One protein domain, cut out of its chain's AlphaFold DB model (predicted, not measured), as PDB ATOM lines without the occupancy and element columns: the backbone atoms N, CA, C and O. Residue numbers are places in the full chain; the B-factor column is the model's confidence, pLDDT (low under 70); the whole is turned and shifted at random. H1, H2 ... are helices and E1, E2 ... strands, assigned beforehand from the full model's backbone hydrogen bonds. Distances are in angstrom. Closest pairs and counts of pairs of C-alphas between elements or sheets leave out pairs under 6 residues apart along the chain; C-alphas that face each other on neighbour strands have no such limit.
ATOM      1  N   ARG A   2     614.060 508.400 483.168       83.31
ATOM      2  CA  ARG A   2     615.089 508.132 482.143       83.31
ATOM      3  C   ARG A   2     614.637 507.161 481.055       83.31
ATOM      4  O   ARG A   2     615.098 507.276 479.925       83.31
ATOM      5  N   SER A   3     613.726 506.236 481.358       84.81
ATOM      6  CA  SER A   3     613.232 505.252 480.392       84.81
ATOM      7  C   SER A   3     611.724 505.346 480.179       84.81
ATOM      8  O   SER A   3     611.007 505.826 481.050       84.81
ATOM      9  N   THR A   4     611.224 504.870 479.039       87.19
ATOM     10  CA  THR A   4     609.790 504.581 478.843       87.19
ATOM     11  C   THR A   4     609.380 503.239 479.446       87.19
ATOM     12  O   THR A   4     608.191 502.973 479.558       87.19
ATOM     13  N   ASP A   5     610.347 502.379 479.769       86.81
ATOM     14  CA  ASP A   5     610.128 501.049 480.335       86.81
ATOM     15  C   ASP A   5     609.945 501.147 481.861       86.81
ATOM     16  O   ASP A   5     610.907 501.519 482.544       86.81
ATOM     17  N   PRO A   6     608.753 500.834 482.414       83.12
ATOM     18  CA  PRO A   6     608.504 500.920 483.850       83.12
ATOM     19  C   PRO A   6     609.438 500.048 484.685       83.12
ATOM     20  O   PRO A   6     609.832 500.472 485.768       83.12
ATOM     21  N   ALA A   7     609.871 498.888 484.177       79.25
ATOM     22  CA  ALA A   7     610.801 498.016 484.896       79.25
ATOM     23  C   ALA A   7     612.161 498.694 485.130       79.25
ATOM     24  O   ALA A   7     612.808 498.474 486.145       79.25
ATOM     25  N   ARG A   8     612.575 499.590 484.224       81.44
ATOM     26  CA  ARG A   8     613.816 500.373 484.359       81.44
ATOM     27  C   ARG A   8     613.666 501.631 485.213       81.44
ATOM     28  O   ARG A   8     614.652 502.330 485.420       81.44
ATOM     29  N   ASN A   9     612.449 501.958 485.643       80.56
ATOM     30  CA  ASN A   9     612.157 503.118 486.484       80.56
ATOM     31  C   ASN A   9     611.530 502.691 487.826       80.56
ATOM     32  O   ASN A   9     610.661 503.406 488.329       80.56
ATOM     33  N   GLY A  10     611.865 501.503 488.341       76.12
ATOM     34  CA  GLY A  10     611.329 501.014 489.617       76.12
ATOM     35  C   GLY A  10     609.801 500.894 489.635       76.12
ATOM     36  O   GLY A  10     609.175 501.158 490.650       76.12
ATOM     37  N   GLY A  11     609.166 500.581 488.499       80.06
ATOM     38  CA  GLY A  11     607.709 500.475 488.347       80.06
ATOM     39  C   GLY A  11     606.999 501.755 487.880       80.06
ATOM     40  O   GLY A  11     605.800 501.718 487.591       80.06
ATOM     41  N   LEU A  12     607.704 502.885 487.738       84.56
ATOM     42  CA  LEU A  12     607.100 504.151 487.307       84.56
ATOM     43  C   LEU A  12     606.793 504.156 485.805       84.56
ATOM     44  O   LEU A  12     607.696 504.047 484.975       84.56
ATOM     45  N   SER A  13     605.528 504.402 485.457       87.56
ATOM     46  CA  SER A  13     605.109 504.806 484.108       87.56
ATOM     47  C   SER A  13     605.172 506.336 483.984       87.56
ATOM     48  O   SER A  13     604.315 507.012 484.547       87.56
ATOM     49  N   PRO A  14     606.185 506.913 483.312       87.00
ATOM     50  CA  PRO A  14     606.418 508.351 483.365       87.00
ATOM     51  C   PRO A  14     605.559 509.137 482.368       87.00
ATOM     52  O   PRO A  14     605.440 508.753 481.206       87.00
ATOM     53  N   ASP A  15     605.097 510.320 482.778       87.69
ATOM     54  CA  ASP A  15     604.438 511.285 481.879       87.69
ATOM     55  C   ASP A  15     605.401 511.877 480.836       87.69
ATOM     56  O   ASP A  15     605.004 512.264 479.735       87.69
ATOM     57  N   TYR A  16     606.690 511.955 481.181       87.19
ATOM     58  CA  TYR A  16     607.744 512.469 480.313       87.19
ATOM     59  C   TYR A  16     609.063 511.721 480.515       87.19
ATOM     60  O   TYR A  16     609.490 511.450 481.648       87.19
ATOM     61  N   VAL A  17     609.742 511.423 479.406       87.62
ATOM     62  CA  VAL A  17     611.039 510.740 479.396       87.62
ATOM     63  C   VAL A  17     612.119 511.694 478.912       87.62
ATOM     64  O   VAL A  17     612.108 512.112 477.758       87.62
ATOM     65  N   TYR A  18     613.050 512.024 479.808       83.19
ATOM     66  CA  TYR A  18     614.171 512.927 479.533       83.19
ATOM     67  C   TYR A  18     615.462 512.182 479.145       83.19
ATOM     68  O   TYR A  18     616.462 512.818 478.828       83.19
ATOM     69  N   GLY A  19     615.468 510.843 479.158       82.19
ATOM     70  CA  GLY A  19     616.644 510.050 478.778       82.19
ATOM     71  C   GLY A  19     617.871 510.346 479.647       82.19
ATOM     72  O   GLY A  19     617.752 510.590 480.843       82.19
ATOM     73  N   ASP A  20     619.054 510.362 479.035       80.44
ATOM     74  CA  ASP A  20     620.314 510.718 479.707       80.44
ATOM     75  C   ASP A  20     620.586 512.233 479.743       80.44
ATOM     76  O   ASP A  20     621.661 512.654 480.175       80.44
ATOM     77  N   ASP A  21     619.644 513.055 479.266       76.19
ATOM     78  CA  ASP A  21     619.828 514.506 479.137       76.19
ATOM     79  C   ASP A  21     619.754 515.231 480.494       76.19
ATOM     80  O   ASP A  21     620.214 516.365 480.619       76.19
ATOM     81  N   LEU A  22     619.215 514.566 481.522       79.38
ATOM     82  CA  LEU A  22     619.162 515.045 482.900       79.38
ATOM     83  C   LEU A  22     619.654 513.938 483.844       79.38
ATOM     84  O   LEU A  22     619.095 512.840 483.897       79.38
ATOM     85  N   LYS A  23     620.703 514.230 484.613       80.69
ATOM     86  CA  LYS A  23     621.205 513.347 485.668       80.69
ATOM     87  C   LYS A  23     621.038 514.048 487.006       80.69
ATOM     88  O   LYS A  23     621.644 515.091 487.190       80.69
ATOM     89  N   LEU A  24     620.232 513.465 487.888       82.50
ATOM     90  CA  LEU A  24     620.163 513.854 489.293       82.50
ATOM     91  C   LEU A  24     621.334 513.184 490.018       82.50
ATOM     92  O   LEU A  24     621.564 511.990 489.804       82.50
ATOM     93  N   ARG A  25     622.098 513.946 490.801       80.88
ATOM     94  CA  ARG A  25     623.166 513.417 491.661       80.88
ATOM     95  C   ARG A  25     622.666 513.245 493.094       80.88
ATOM     96  O   ARG A  25     621.898 514.072 493.574       80.88
ATOM     97  N   ASN A  26     623.191 512.226 493.771       72.44
ATOM     98  CA  ASN A  26     622.937 511.972 495.194       72.44
ATOM     99  C   ASN A  26     623.640 513.002 496.104       72.44
ATOM    100  O   ASN A  26     623.331 513.108 497.276       72.44
ATOM    101  N   SER A  27     624.584 513.778 495.563       80.25
ATOM    102  CA  SER A  27     625.245 514.887 496.258       80.25
ATOM    103  C   SER A  27     624.657 516.239 495.834       80.25
ATOM    104  O   SER A  27     623.544 516.314 495.323       80.25
ATOM    105  N   ILE A  28     625.404 517.333 496.011       85.69
ATOM    106  CA  ILE A  28     624.958 518.683 495.645       85.69
ATOM    107  C   ILE A  28     624.618 518.761 494.148       85.69
ATOM    108  O   ILE A  28     625.491 518.592 493.291       85.69
ATOM    109  N   ASP A  29     623.380 519.134 493.834       90.44
ATOM    110  CA  ASP A  29     622.917 519.316 492.458       90.44
ATOM    111  C   ASP A  29     621.753 520.324 492.384       90.44
ATOM    112  O   ASP A  29     621.339 520.919 493.382       90.44
ATOM    113  N   THR A  30     621.280 520.650 491.182       90.88
ATOM    114  CA  THR A  30     620.216 521.643 490.979       90.88
ATOM    115  C   THR A  30     619.315 521.262 489.813       90.88
ATOM    116  O   THR A  30     619.772 521.121 488.680       90.88
ATOM    117  N   LEU A  31     618.006 521.222 490.066       91.06
ATOM    118  CA  LEU A  31     616.973 521.048 489.051       91.06
ATOM    119  C   LEU A  31     616.270 522.385 488.796       91.06
ATOM    120  O   LEU A  31     615.846 523.067 489.727       91.06
ATOM    121  N   VAL A  32     616.152 522.774 487.525       91.25
ATOM    122  CA  VAL A  32     615.516 524.034 487.115       91.25
ATOM    123  C   VAL A  32     614.473 523.753 486.043       91.25
ATOM    124  O   VAL A  32     614.802 523.224 484.981       91.25
ATOM    125  N   LEU A  33     613.232 524.160 486.292       89.88
ATOM    126  CA  LEU A  33     612.166 524.159 485.299       89.88
ATOM    127  C   LEU A  33     612.143 525.518 484.597       89.88
ATOM    128  O   LEU A  33     611.984 526.556 485.237       89.88
ATOM    129  N   VAL A  34     612.304 525.519 483.275       92.19
ATOM    130  CA  VAL A  34     612.377 526.741 482.463       92.19
ATOM    131  C   VAL A  34     611.293 526.703 481.388       92.19
ATOM    132  O   VAL A  34     611.170 525.724 480.653       92.19
ATOM    133  N   ALA A  35     610.500 527.768 481.293       89.94
ATOM    134  CA  ALA A  35     609.496 527.951 480.255       89.94
ATOM    135  C   ALA A  35     610.156 528.146 478.872       89.94
ATOM    136  O   ALA A  35     611.315 528.558 478.789       89.94
ATOM    137  N   PRO A  36     609.435 527.919 477.755       92.44
ATOM    138  CA  PRO A  36     609.995 528.067 476.407       92.44
ATOM    139  C   PRO A  36     610.564 529.457 476.078       92.44
ATOM    140  O   PRO A  36     611.385 529.580 475.173       92.44
ATOM    141  N   ASP A  37     610.132 530.502 476.790       90.75
ATOM    142  CA  ASP A  37     610.633 531.874 476.647       90.75
ATOM    143  C   ASP A  37     611.906 532.162 477.469       90.75
ATOM    144  O   ASP A  37     612.446 533.267 477.403       90.75
ATOM    145  N   GLY A  38     612.410 531.168 478.209       88.56
ATOM    146  CA  GLY A  38     613.592 531.266 479.062       88.56
ATOM    147  C   GLY A  38     613.303 531.663 480.513       88.56
ATOM    148  O   GLY A  38     614.240 531.750 481.307       88.56
ATOM    149  N   THR A  39     612.041 531.889 480.886       91.25
ATOM    150  CA  THR A  39     611.664 532.212 482.270       91.25
ATOM    151  C   THR A  39     611.836 530.990 483.169       91.25
ATOM    152  O   THR A  39     611.329 529.916 482.855       91.25
ATOM    153  N   VAL A  40     612.522 531.133 484.306       92.00
ATOM    154  CA  VAL A  40     612.571 530.073 485.327       92.00
ATOM    155  C   VAL A  40     611.198 529.985 485.990       92.00
ATOM    156  O   VAL A  40     610.758 530.944 486.618       92.00
ATOM    157  N   VAL A  41     610.529 528.850 485.808       93.12
ATOM    158  CA  VAL A  41     609.237 528.531 486.425       93.12
ATOM    159  C   VAL A  41     609.452 528.065 487.856       93.12
ATOM    160  O   VAL A  41     608.729 528.497 488.743       93.12
ATOM    161  N   ASP A  42     610.457 527.214 488.067       91.69
ATOM    162  CA  ASP A  42     610.800 526.690 489.384       91.69
ATOM    163  C   ASP A  42     612.277 526.263 489.441       91.69
ATOM    164  O   ASP A  42     612.913 526.007 488.409       91.69
ATOM    165  N   ARG A  43     612.845 526.204 490.644       92.25
ATOM    166  CA  ARG A  43     614.206 525.746 490.909       92.25
ATOM    167  C   ARG A  43     614.291 525.122 492.295       92.25
ATOM    168  O   ARG A  43     614.045 525.803 493.278       92.25
ATOM    169  N   VAL A  44     614.863 523.925 492.359       92.25
ATOM    170  CA  VAL A  44     615.339 523.315 493.605       92.25
ATOM    171  C   VAL A  44     616.841 523.053 493.516       92.25
ATOM    172  O   VAL A  44     617.352 522.613 492.483       92.25
ATOM    173  N   ARG A  45     617.562 523.343 494.600       90.31
ATOM    174  CA  ARG A  45     618.977 523.003 494.783       90.31
ATOM    175  C   ARG A  45     619.124 522.295 496.118       90.31
ATOM    176  O   ARG A  45     618.894 522.931 497.139       90.31
ATOM    177  N   TRP A  46     619.535 521.035 496.086       89.31
ATOM    178  CA  TRP A  46     619.781 520.241 497.286       89.31
ATOM    179  C   TRP A  46     621.278 520.142 497.588       89.31
ATOM    180  O   TRP A  46     622.126 520.533 496.774       89.31
ATOM    181  N   ASP A  47     621.593 519.672 498.792       84.88
ATOM    182  CA  ASP A  47     622.952 519.429 499.264       84.88
ATOM    183  C   ASP A  47     623.170 517.968 499.682       84.88
ATOM    184  O   ASP A  47     622.278 517.139 499.565       84.88
ATOM    185  N   ASP A  48     624.397 517.658 500.093       81.88
ATOM    186  CA  ASP A  48     624.872 516.354 500.567       81.88
ATOM    187  C   ASP A  48     624.405 516.062 502.010       81.88
ATOM    188  O   ASP A  48     625.223 515.785 502.885       81.88
ATOM    189  N   GLY A  49     623.109 516.237 502.291       79.12
ATOM    190  CA  GLY A  49     622.509 515.945 503.600       79.12
ATOM    191  C   GLY A  49     622.730 517.002 504.689       79.12
ATOM    192  O   GLY A  49     622.486 516.747 505.869       79.12
ATOM    193  N   ARG A  50     623.210 518.205 504.342       81.62
ATOM    194  CA  ARG A  50     623.488 519.270 505.331       81.62
ATOM    195  C   ARG A  50     622.240 520.025 505.741       81.62
ATOM    196  O   ARG A  50     622.124 520.436 506.895       81.62
ATOM    197  N   THR A  51     621.364 520.294 504.782       85.62
ATOM    198  CA  THR A  51     620.113 521.021 505.013       85.62
ATOM    199  C   THR A  51     618.915 520.327 504.389       85.62
ATOM    200  O   THR A  51     617.807 520.508 504.895       85.62
ATOM    201  N   PHE A  52     619.123 519.513 503.353       90.69
ATOM    202  CA  PHE A  52     618.104 518.654 502.756       90.69
ATOM    203  C   PHE A  52     618.190 517.231 503.330       90.69
ATOM    204  O   PHE A  52     619.253 516.836 503.807       90.69
ATOM    205  N   PRO A  53     617.095 516.451 503.298       87.12
ATOM    206  CA  PRO A  53     617.164 515.017 503.552       87.12
ATOM    207  C   PRO A  53     618.111 514.344 502.552       87.12
ATOM    208  O   PRO A  53     618.073 514.676 501.369       87.12
ATOM    209  N   ASP A  54     618.888 513.366 503.013       83.25
ATOM    210  CA  ASP A  54     619.710 512.487 502.167       83.25
ATOM    211  C   ASP A  54     619.162 511.051 502.239       83.25
ATOM    212  O   ASP A  54     619.658 510.225 503.009       83.25
ATOM    213  N   PRO A  55     618.014 510.786 501.585       77.38
ATOM    214  CA  PRO A  55     617.367 509.487 501.635       77.38
ATOM    215  C   PRO A  55     618.093 508.465 500.756       77.38
ATOM    216  O   PRO A  55     618.103 508.597 499.533       77.38
ATOM    217  N   ASP A  56     618.606 507.399 501.367       73.88
ATOM    218  CA  ASP A  56     619.003 506.200 500.630       73.88
ATOM    219  C   ASP A  56     617.759 505.351 500.306       73.88
ATOM    220  O   ASP A  56     616.887 505.173 501.158       73.88
ATOM    221  N   GLY A  57     617.616 504.907 499.054       74.88
ATOM    222  CA  GLY A  57     616.445 504.141 498.583       74.88
ATOM    223  C   GLY A  57     615.085 504.870 498.629       74.88
ATOM    224  O   GLY A  57     614.033 504.262 498.423       74.88
ATOM    225  N   ALA A  58     615.062 506.181 498.900       84.75
ATOM    226  CA  ALA A  58     613.831 506.959 499.030       84.75
ATOM    227  C   ALA A  58     613.891 508.298 498.276       84.75
ATOM    228  O   ALA A  58     614.937 508.906 498.077       84.75
ATOM    229  N   SER A  59     612.736 508.794 497.841       89.25
ATOM    230  CA  SER A  59     612.611 510.117 497.223       89.25
ATOM    231  C   SER A  59     612.630 511.217 498.287       89.25
ATOM    232  O   SER A  59     612.060 511.054 499.365       89.25
ATOM    233  N   MET A  60     613.179 512.392 497.964       90.19
ATOM    234  CA  MET A  60     612.878 513.610 498.723       90.19
ATOM    235  C   MET A  60     611.471 514.106 498.362       90.19
ATOM    236  O   MET A  60     611.186 514.408 497.201       90.19
ATOM    237  N   SER A  61     610.601 514.235 499.358       91.00
ATOM    238  CA  SER A  61     609.232 514.733 499.222       91.00
ATOM    239  C   SER A  61     609.082 516.090 499.904       91.00
ATOM    240  O   SER A  61     609.472 516.276 501.055       91.00
ATOM    241  N   LEU A  62     608.485 517.053 499.205       90.06
ATOM    242  CA  LEU A  62     608.126 518.338 499.798       90.06
ATOM    243  C   LEU A  62     606.887 518.147 500.687       90.06
ATOM    244  O   LEU A  62     605.880 517.604 500.224       90.06
ATOM    245  N   ARG A  63     606.966 518.576 501.953       87.06
ATOM    246  CA  ARG A  63     605.912 518.385 502.972       87.06
ATOM    247  C   ARG A  63     604.590 519.032 502.580       87.06
ATOM    248  O   ARG A  63     603.531 518.487 502.870       87.06
ATOM    249  N   ASP A  64     604.678 520.187 501.937       83.88
ATOM    250  CA  ASP A  64     603.553 520.969 501.450       83.88
ATOM    251  C   ASP A  64     603.922 521.499 500.054       83.88
ATOM    252  O   ASP A  64     604.959 522.150 499.930       83.88
ATOM    253  N   PRO A  65     603.133 521.223 499.000       84.75
ATOM    254  CA  PRO A  65     603.367 521.762 497.659       84.75
ATOM    255  C   PRO A  65     603.480 523.294 497.589       84.75
ATOM    256  O   PRO A  65     604.074 523.798 496.639       84.75
ATOM    257  N   ASP A  66     602.926 524.016 498.568       85.25
ATOM    258  CA  ASP A  66     602.990 525.479 498.654       85.25
ATOM    259  C   ASP A  66     604.200 525.989 499.473       85.25
ATOM    260  O   ASP A  66     604.396 527.204 499.592       85.25
ATOM    261  N   ALA A  67     605.012 525.099 500.057       86.94
ATOM    262  CA  ALA A  67     606.200 525.479 500.821       86.94
ATOM    263  C   ALA A  67     607.357 525.946 499.924       86.94
ATOM    264  O   ALA A  67     607.469 525.561 498.759       86.94
ATOM    265  N   ASP A  68     608.258 526.755 500.495       88.44
ATOM    266  CA  ASP A  68     609.477 527.172 499.803       88.44
ATOM    267  C   ASP A  68     610.407 525.968 499.610       88.44
ATOM    268  O   ASP A  68     611.004 525.441 500.552       88.44
ATOM    269  N   ASN A  69     610.535 525.532 498.361       89.50
ATOM    270  CA  ASN A  69     611.335 524.379 497.985       89.50
ATOM    271  C   ASN A  69     612.856 524.637 498.067       89.50
ATOM    272  O   ASN A  69     613.634 523.691 497.917       89.50
ATOM    273  N   ALA A  70     613.291 525.873 498.346       88.00
ATOM    274  CA  ALA A  70     614.676 526.209 498.669       88.00
ATOM    275  C   ALA A  70     615.037 525.937 500.140       88.00
ATOM    276  O   ALA A  70     616.221 525.884 500.479       88.00
ATOM    277  N   GLU A  71     614.046 525.762 501.018       89.12
ATOM    278  CA  GLU A  71     614.262 525.448 502.426       89.12
ATOM    279  C   GLU A  71     614.314 523.932 502.624       89.12
ATOM    280  O   GLU A  71     613.285 523.262 502.622       89.12
ATOM    281  N   GLY A  72     615.499 523.369 502.863       86.00
ATOM    282  CA  GLY A  72     615.645 521.922 503.063       86.00
ATOM    283  C   GLY A  72     614.777 521.343 504.200       86.00
ATOM    284  O   GLY A  72     614.304 520.215 504.101       86.00
ATOM    285  N   ALA A  73     614.429 522.145 505.218       86.62
ATOM    286  CA  ALA A  73     613.496 521.759 506.287       86.62
ATOM    287  C   ALA A  73     612.047 521.512 505.805       86.62
ATOM    288  O   ALA A  73     611.292 520.775 506.450       86.62
ATOM    289  N   ALA A  74     611.654 522.100 504.670       89.44
ATOM    290  CA  ALA A  74     610.366 521.855 504.027       89.44
ATOM    291  C   ALA A  74     610.306 520.484 503.332       89.44
ATOM    292  O   ALA A  74     609.221 520.028 502.969       89.44
ATOM    293  N   TRP A  75     611.446 519.806 503.185       92.38
ATOM    294  CA  TRP A  75     611.551 518.477 502.600       92.38
ATOM    295  C   TRP A  75     611.589 517.381 503.672       92.38
ATOM    296  O   TRP A  75     611.830 517.605 504.865       92.38
ATOM    297  N   CYS A  76     611.289 516.164 503.242       89.75
ATOM    298  CA  CYS A  76     611.307 514.947 504.037       89.75
ATOM    299  C   CYS A  76     611.730 513.764 503.153       89.75
ATOM    300  O   CYS A  76     611.628 513.847 501.929       89.75
ATOM    301  N   SER A  77     612.143 512.653 503.756       90.19
ATOM    302  CA  SER A  77     612.205 511.374 503.045       90.19
ATOM    303  C   SER A  77     610.785 510.851 502.827       90.19
ATOM    304  O   SER A  77     609.956 510.899 503.742       90.19
ATOM    305  N   ALA A  78     610.484 510.390 501.615       89.88
ATOM    306  CA  ALA A  78     609.204 509.774 501.298       89.88
ATOM    307  C   ALA A  78     609.005 508.491 502.115       89.88
ATOM    308  O   ALA A  78     609.953 507.748 502.346       89.88
ATOM    309  N   THR A  79     607.765 508.222 502.527       87.56
ATOM    310  CA  THR A  79     607.423 507.041 503.346       87.56
ATOM    311  C   THR A  79     606.492 506.050 502.646       87.56
ATOM    312  O   THR A  79     606.163 505.003 503.191       87.56
ATOM    313  N   THR A  80     606.021 506.379 501.443       86.94
ATOM    314  CA  THR A  80     605.104 505.531 500.666       86.94
ATOM    315  C   THR A  80     605.903 504.563 499.811       86.94
ATOM    316  O   THR A  80     606.759 505.017 499.060       86.94
ATOM    317  N   VAL A  81     605.616 503.264 499.887       84.81
ATOM    318  CA  VAL A  81     606.265 502.277 499.010       84.81
ATOM    319  C   VAL A  81     605.735 502.439 497.588       84.81
ATOM    320  O   VAL A  81     604.521 502.474 497.367       84.81
ATOM    321  N   PHE A  82     606.632 502.502 496.607       82.81
ATOM    322  CA  PHE A  82     606.282 502.613 495.200       82.81
ATOM    323  C   PHE A  82     606.947 501.524 494.360       82.81
ATOM    324  O   PHE A  82     608.122 501.211 494.517       82.81
ATOM    325  N   GLY A  83     606.175 500.963 493.427       76.81
ATOM    326  CA  GLY A  83     606.674 500.030 492.420       76.81
ATOM    327  C   GLY A  83     607.486 498.875 493.013       76.81
ATOM    328  O   GLY A  83     606.894 498.058 493.717       76.81
ATOM    329  N   ALA A  84     608.785 498.817 492.703       70.38
ATOM    330  CA  ALA A  84     609.718 497.743 493.074       70.38
ATOM    331  C   ALA A  84     610.278 497.823 494.514       70.38
ATOM    332  O   ALA A  84     611.190 497.086 494.829       70.38
ATOM    333  N   GLY A  85     609.766 498.701 495.383       72.62
ATOM    334  CA  GLY A  85     610.169 498.736 496.802       72.62
ATOM    335  C   GLY A  85     610.741 500.074 497.270       72.62
ATOM    336  O   GLY A  85     610.630 500.391 498.454       72.62
ATOM    337  N   ASP A  86     611.233 500.903 496.344       82.31
ATOM    338  CA  ASP A  86     611.680 502.273 496.624       82.31
ATOM    339  C   ASP A  86     610.573 503.121 497.269       82.31
ATOM    340  O   ASP A  86     609.377 502.959 496.982       82.31
ATOM    341  N   LEU A  87     610.956 504.107 498.083       86.62
ATOM    342  CA  LEU A  87     609.980 505.016 498.684       86.62
ATOM    343  C   LEU A  87     609.731 506.243 497.799       86.62
ATOM    344  O   LEU A  87     610.630 507.025 497.480       86.62
ATOM    345  N   GLY A  88     608.476 506.462 497.419       88.75
ATOM    346  CA  GLY A  88     608.059 507.574 496.578       88.75
ATOM    347  C   GLY A  88     606.546 507.642 496.383       88.75
ATOM    348  O   GLY A  88     605.797 506.725 496.696       88.75
ATOM    349  N   SER A  89     606.067 508.760 495.845       87.81
ATOM    350  CA  SER A  89     604.645 508.950 495.517       87.81
ATOM    351  C   SER A  89     604.447 509.624 494.148       87.81
ATOM    352  O   SER A  89     603.674 510.576 494.028       87.81
ATOM    353  N   PRO A  90     605.147 509.186 493.082       87.25
ATOM    354  CA  PRO A  90     605.083 509.854 491.786       87.25
ATOM    355  C   PRO A  90     603.644 509.904 491.248       87.25
ATOM    356  O   PRO A  90     602.958 508.888 491.153       87.25
ATOM    357  N   GLY A  91     603.180 511.109 490.903       83.06
ATOM    358  CA  GLY A  91     601.808 511.360 490.441       83.06
ATOM    359  C   GLY A  91     600.740 511.384 491.546       83.06
ATOM    360  O   GLY A  91     599.572 511.632 491.247       83.06
ATOM    361  N   GLY A  92     601.119 511.156 492.807       83.81
ATOM    362  CA  GLY A  92     600.255 511.202 493.985       83.81
ATOM    363  C   GLY A  92     600.666 512.285 494.996       83.81
ATOM    364  O   GLY A  92     601.599 513.050 494.754       83.81
ATOM    365  N   PRO A  93     599.947 512.394 496.127       83.25
ATOM    366  CA  PRO A  93     600.310 513.301 497.213       83.25
ATOM    367  C   PRO A  93     601.543 512.804 497.984       83.25
ATOM    368  O   PRO A  93     601.618 511.629 498.344       83.25
ATOM    369  N   ASN A  94     602.456 513.727 498.306       86.75
ATOM    370  CA  ASN A  94     603.625 513.464 499.147       86.75
ATOM    371  C   ASN A  94     603.215 513.052 500.568       86.75
ATOM    372  O   ASN A  94     602.325 513.659 501.168       86.75
ATOM    373  N   ARG A  95     603.916 512.066 501.136       82.50
ATOM    374  CA  ARG A  95     603.772 511.654 502.537       82.50
ATOM    375  C   ARG A  95     605.126 511.669 503.234       82.50
ATOM    376  O   ARG A  95     606.084 511.080 502.747       82.50
ATOM    377  N   CYS A  96     605.161 512.364 504.369       76.69
ATOM    378  CA  CYS A  96     606.372 512.656 505.142       76.69
ATOM    379  C   CYS A  96     606.355 512.096 506.565       76.69
ATOM    380  O   CYS A  96     607.302 512.297 507.321       76.69
ATOM    381  N   SER A  97     605.243 511.488 506.965       78.94
ATOM    382  CA  SER A  97     605.098 510.818 508.250       78.94
ATOM    383  C   SER A  97     605.142 509.317 508.008       78.94
ATOM    384  O   SER A  97     604.470 508.826 507.095       78.94
ATOM    385  N   GLY A  98     605.938 508.607 508.808       70.69
ATOM    386  CA  GLY A  98     605.875 507.151 508.880       70.69
ATOM    387  C   GLY A  98     604.524 506.694 509.428       70.69
ATOM    388  O   GLY A  98     603.723 507.517 509.897       70.69
TER     389      GLY A  98
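This is residues 2 to 98 of the 775 residues of the protein "Lamin tail domain-containing protein" of Actinobacteria bacterium (UniProt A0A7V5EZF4). There is little regular structure: loops make most of the model, with two separate strand hairpins, the longer E1-E2 and the short E3-E4, and the short helix H1 away from both. The printed part has 97 residues, 23 of them in named elements, in the order H1, E1, E2, E3, E4. Mostly strand by class, with both two-stranded sheets antiparallel, it is compact, with a radius of gyration of the C-alphas of 13.9 A and spans of 34 by 33 by 24 A.

H1, residues 6 to 9, is too short for an O i to N i+4 pair; its one O i to N i+3 pair is within range. E1, residues 29 to 34, and E2, residues 40 to 46, form an antiparallel hairpin at 171 degrees, with N 31 and O 44 2.9 A apart, within hydrogen-bond range. E3, residues 60 to 62, and E4, residues 75 to 77, form another at 138 degrees, with N 61 and O 76 at 2.8 A. H1 is apart from E2, E3 and E4; E1 is apart from E3 and E4, and E2 from both.

H1 begins at C-alpha 6 (608.504, 500.920, 483.850). E1 is 16.3 A long and E2 17.1 A. E4 ends at C-alpha 77 (612.205, 511.374, 503.045).

The farthest C-alphas, of Asp 37 and Gly 98, are 40.9 A apart. The links H1 to E1, E2 to E3 and E3 to E4 are long. The printed part has no cut, and no printed residue is under 70 in pLDDT.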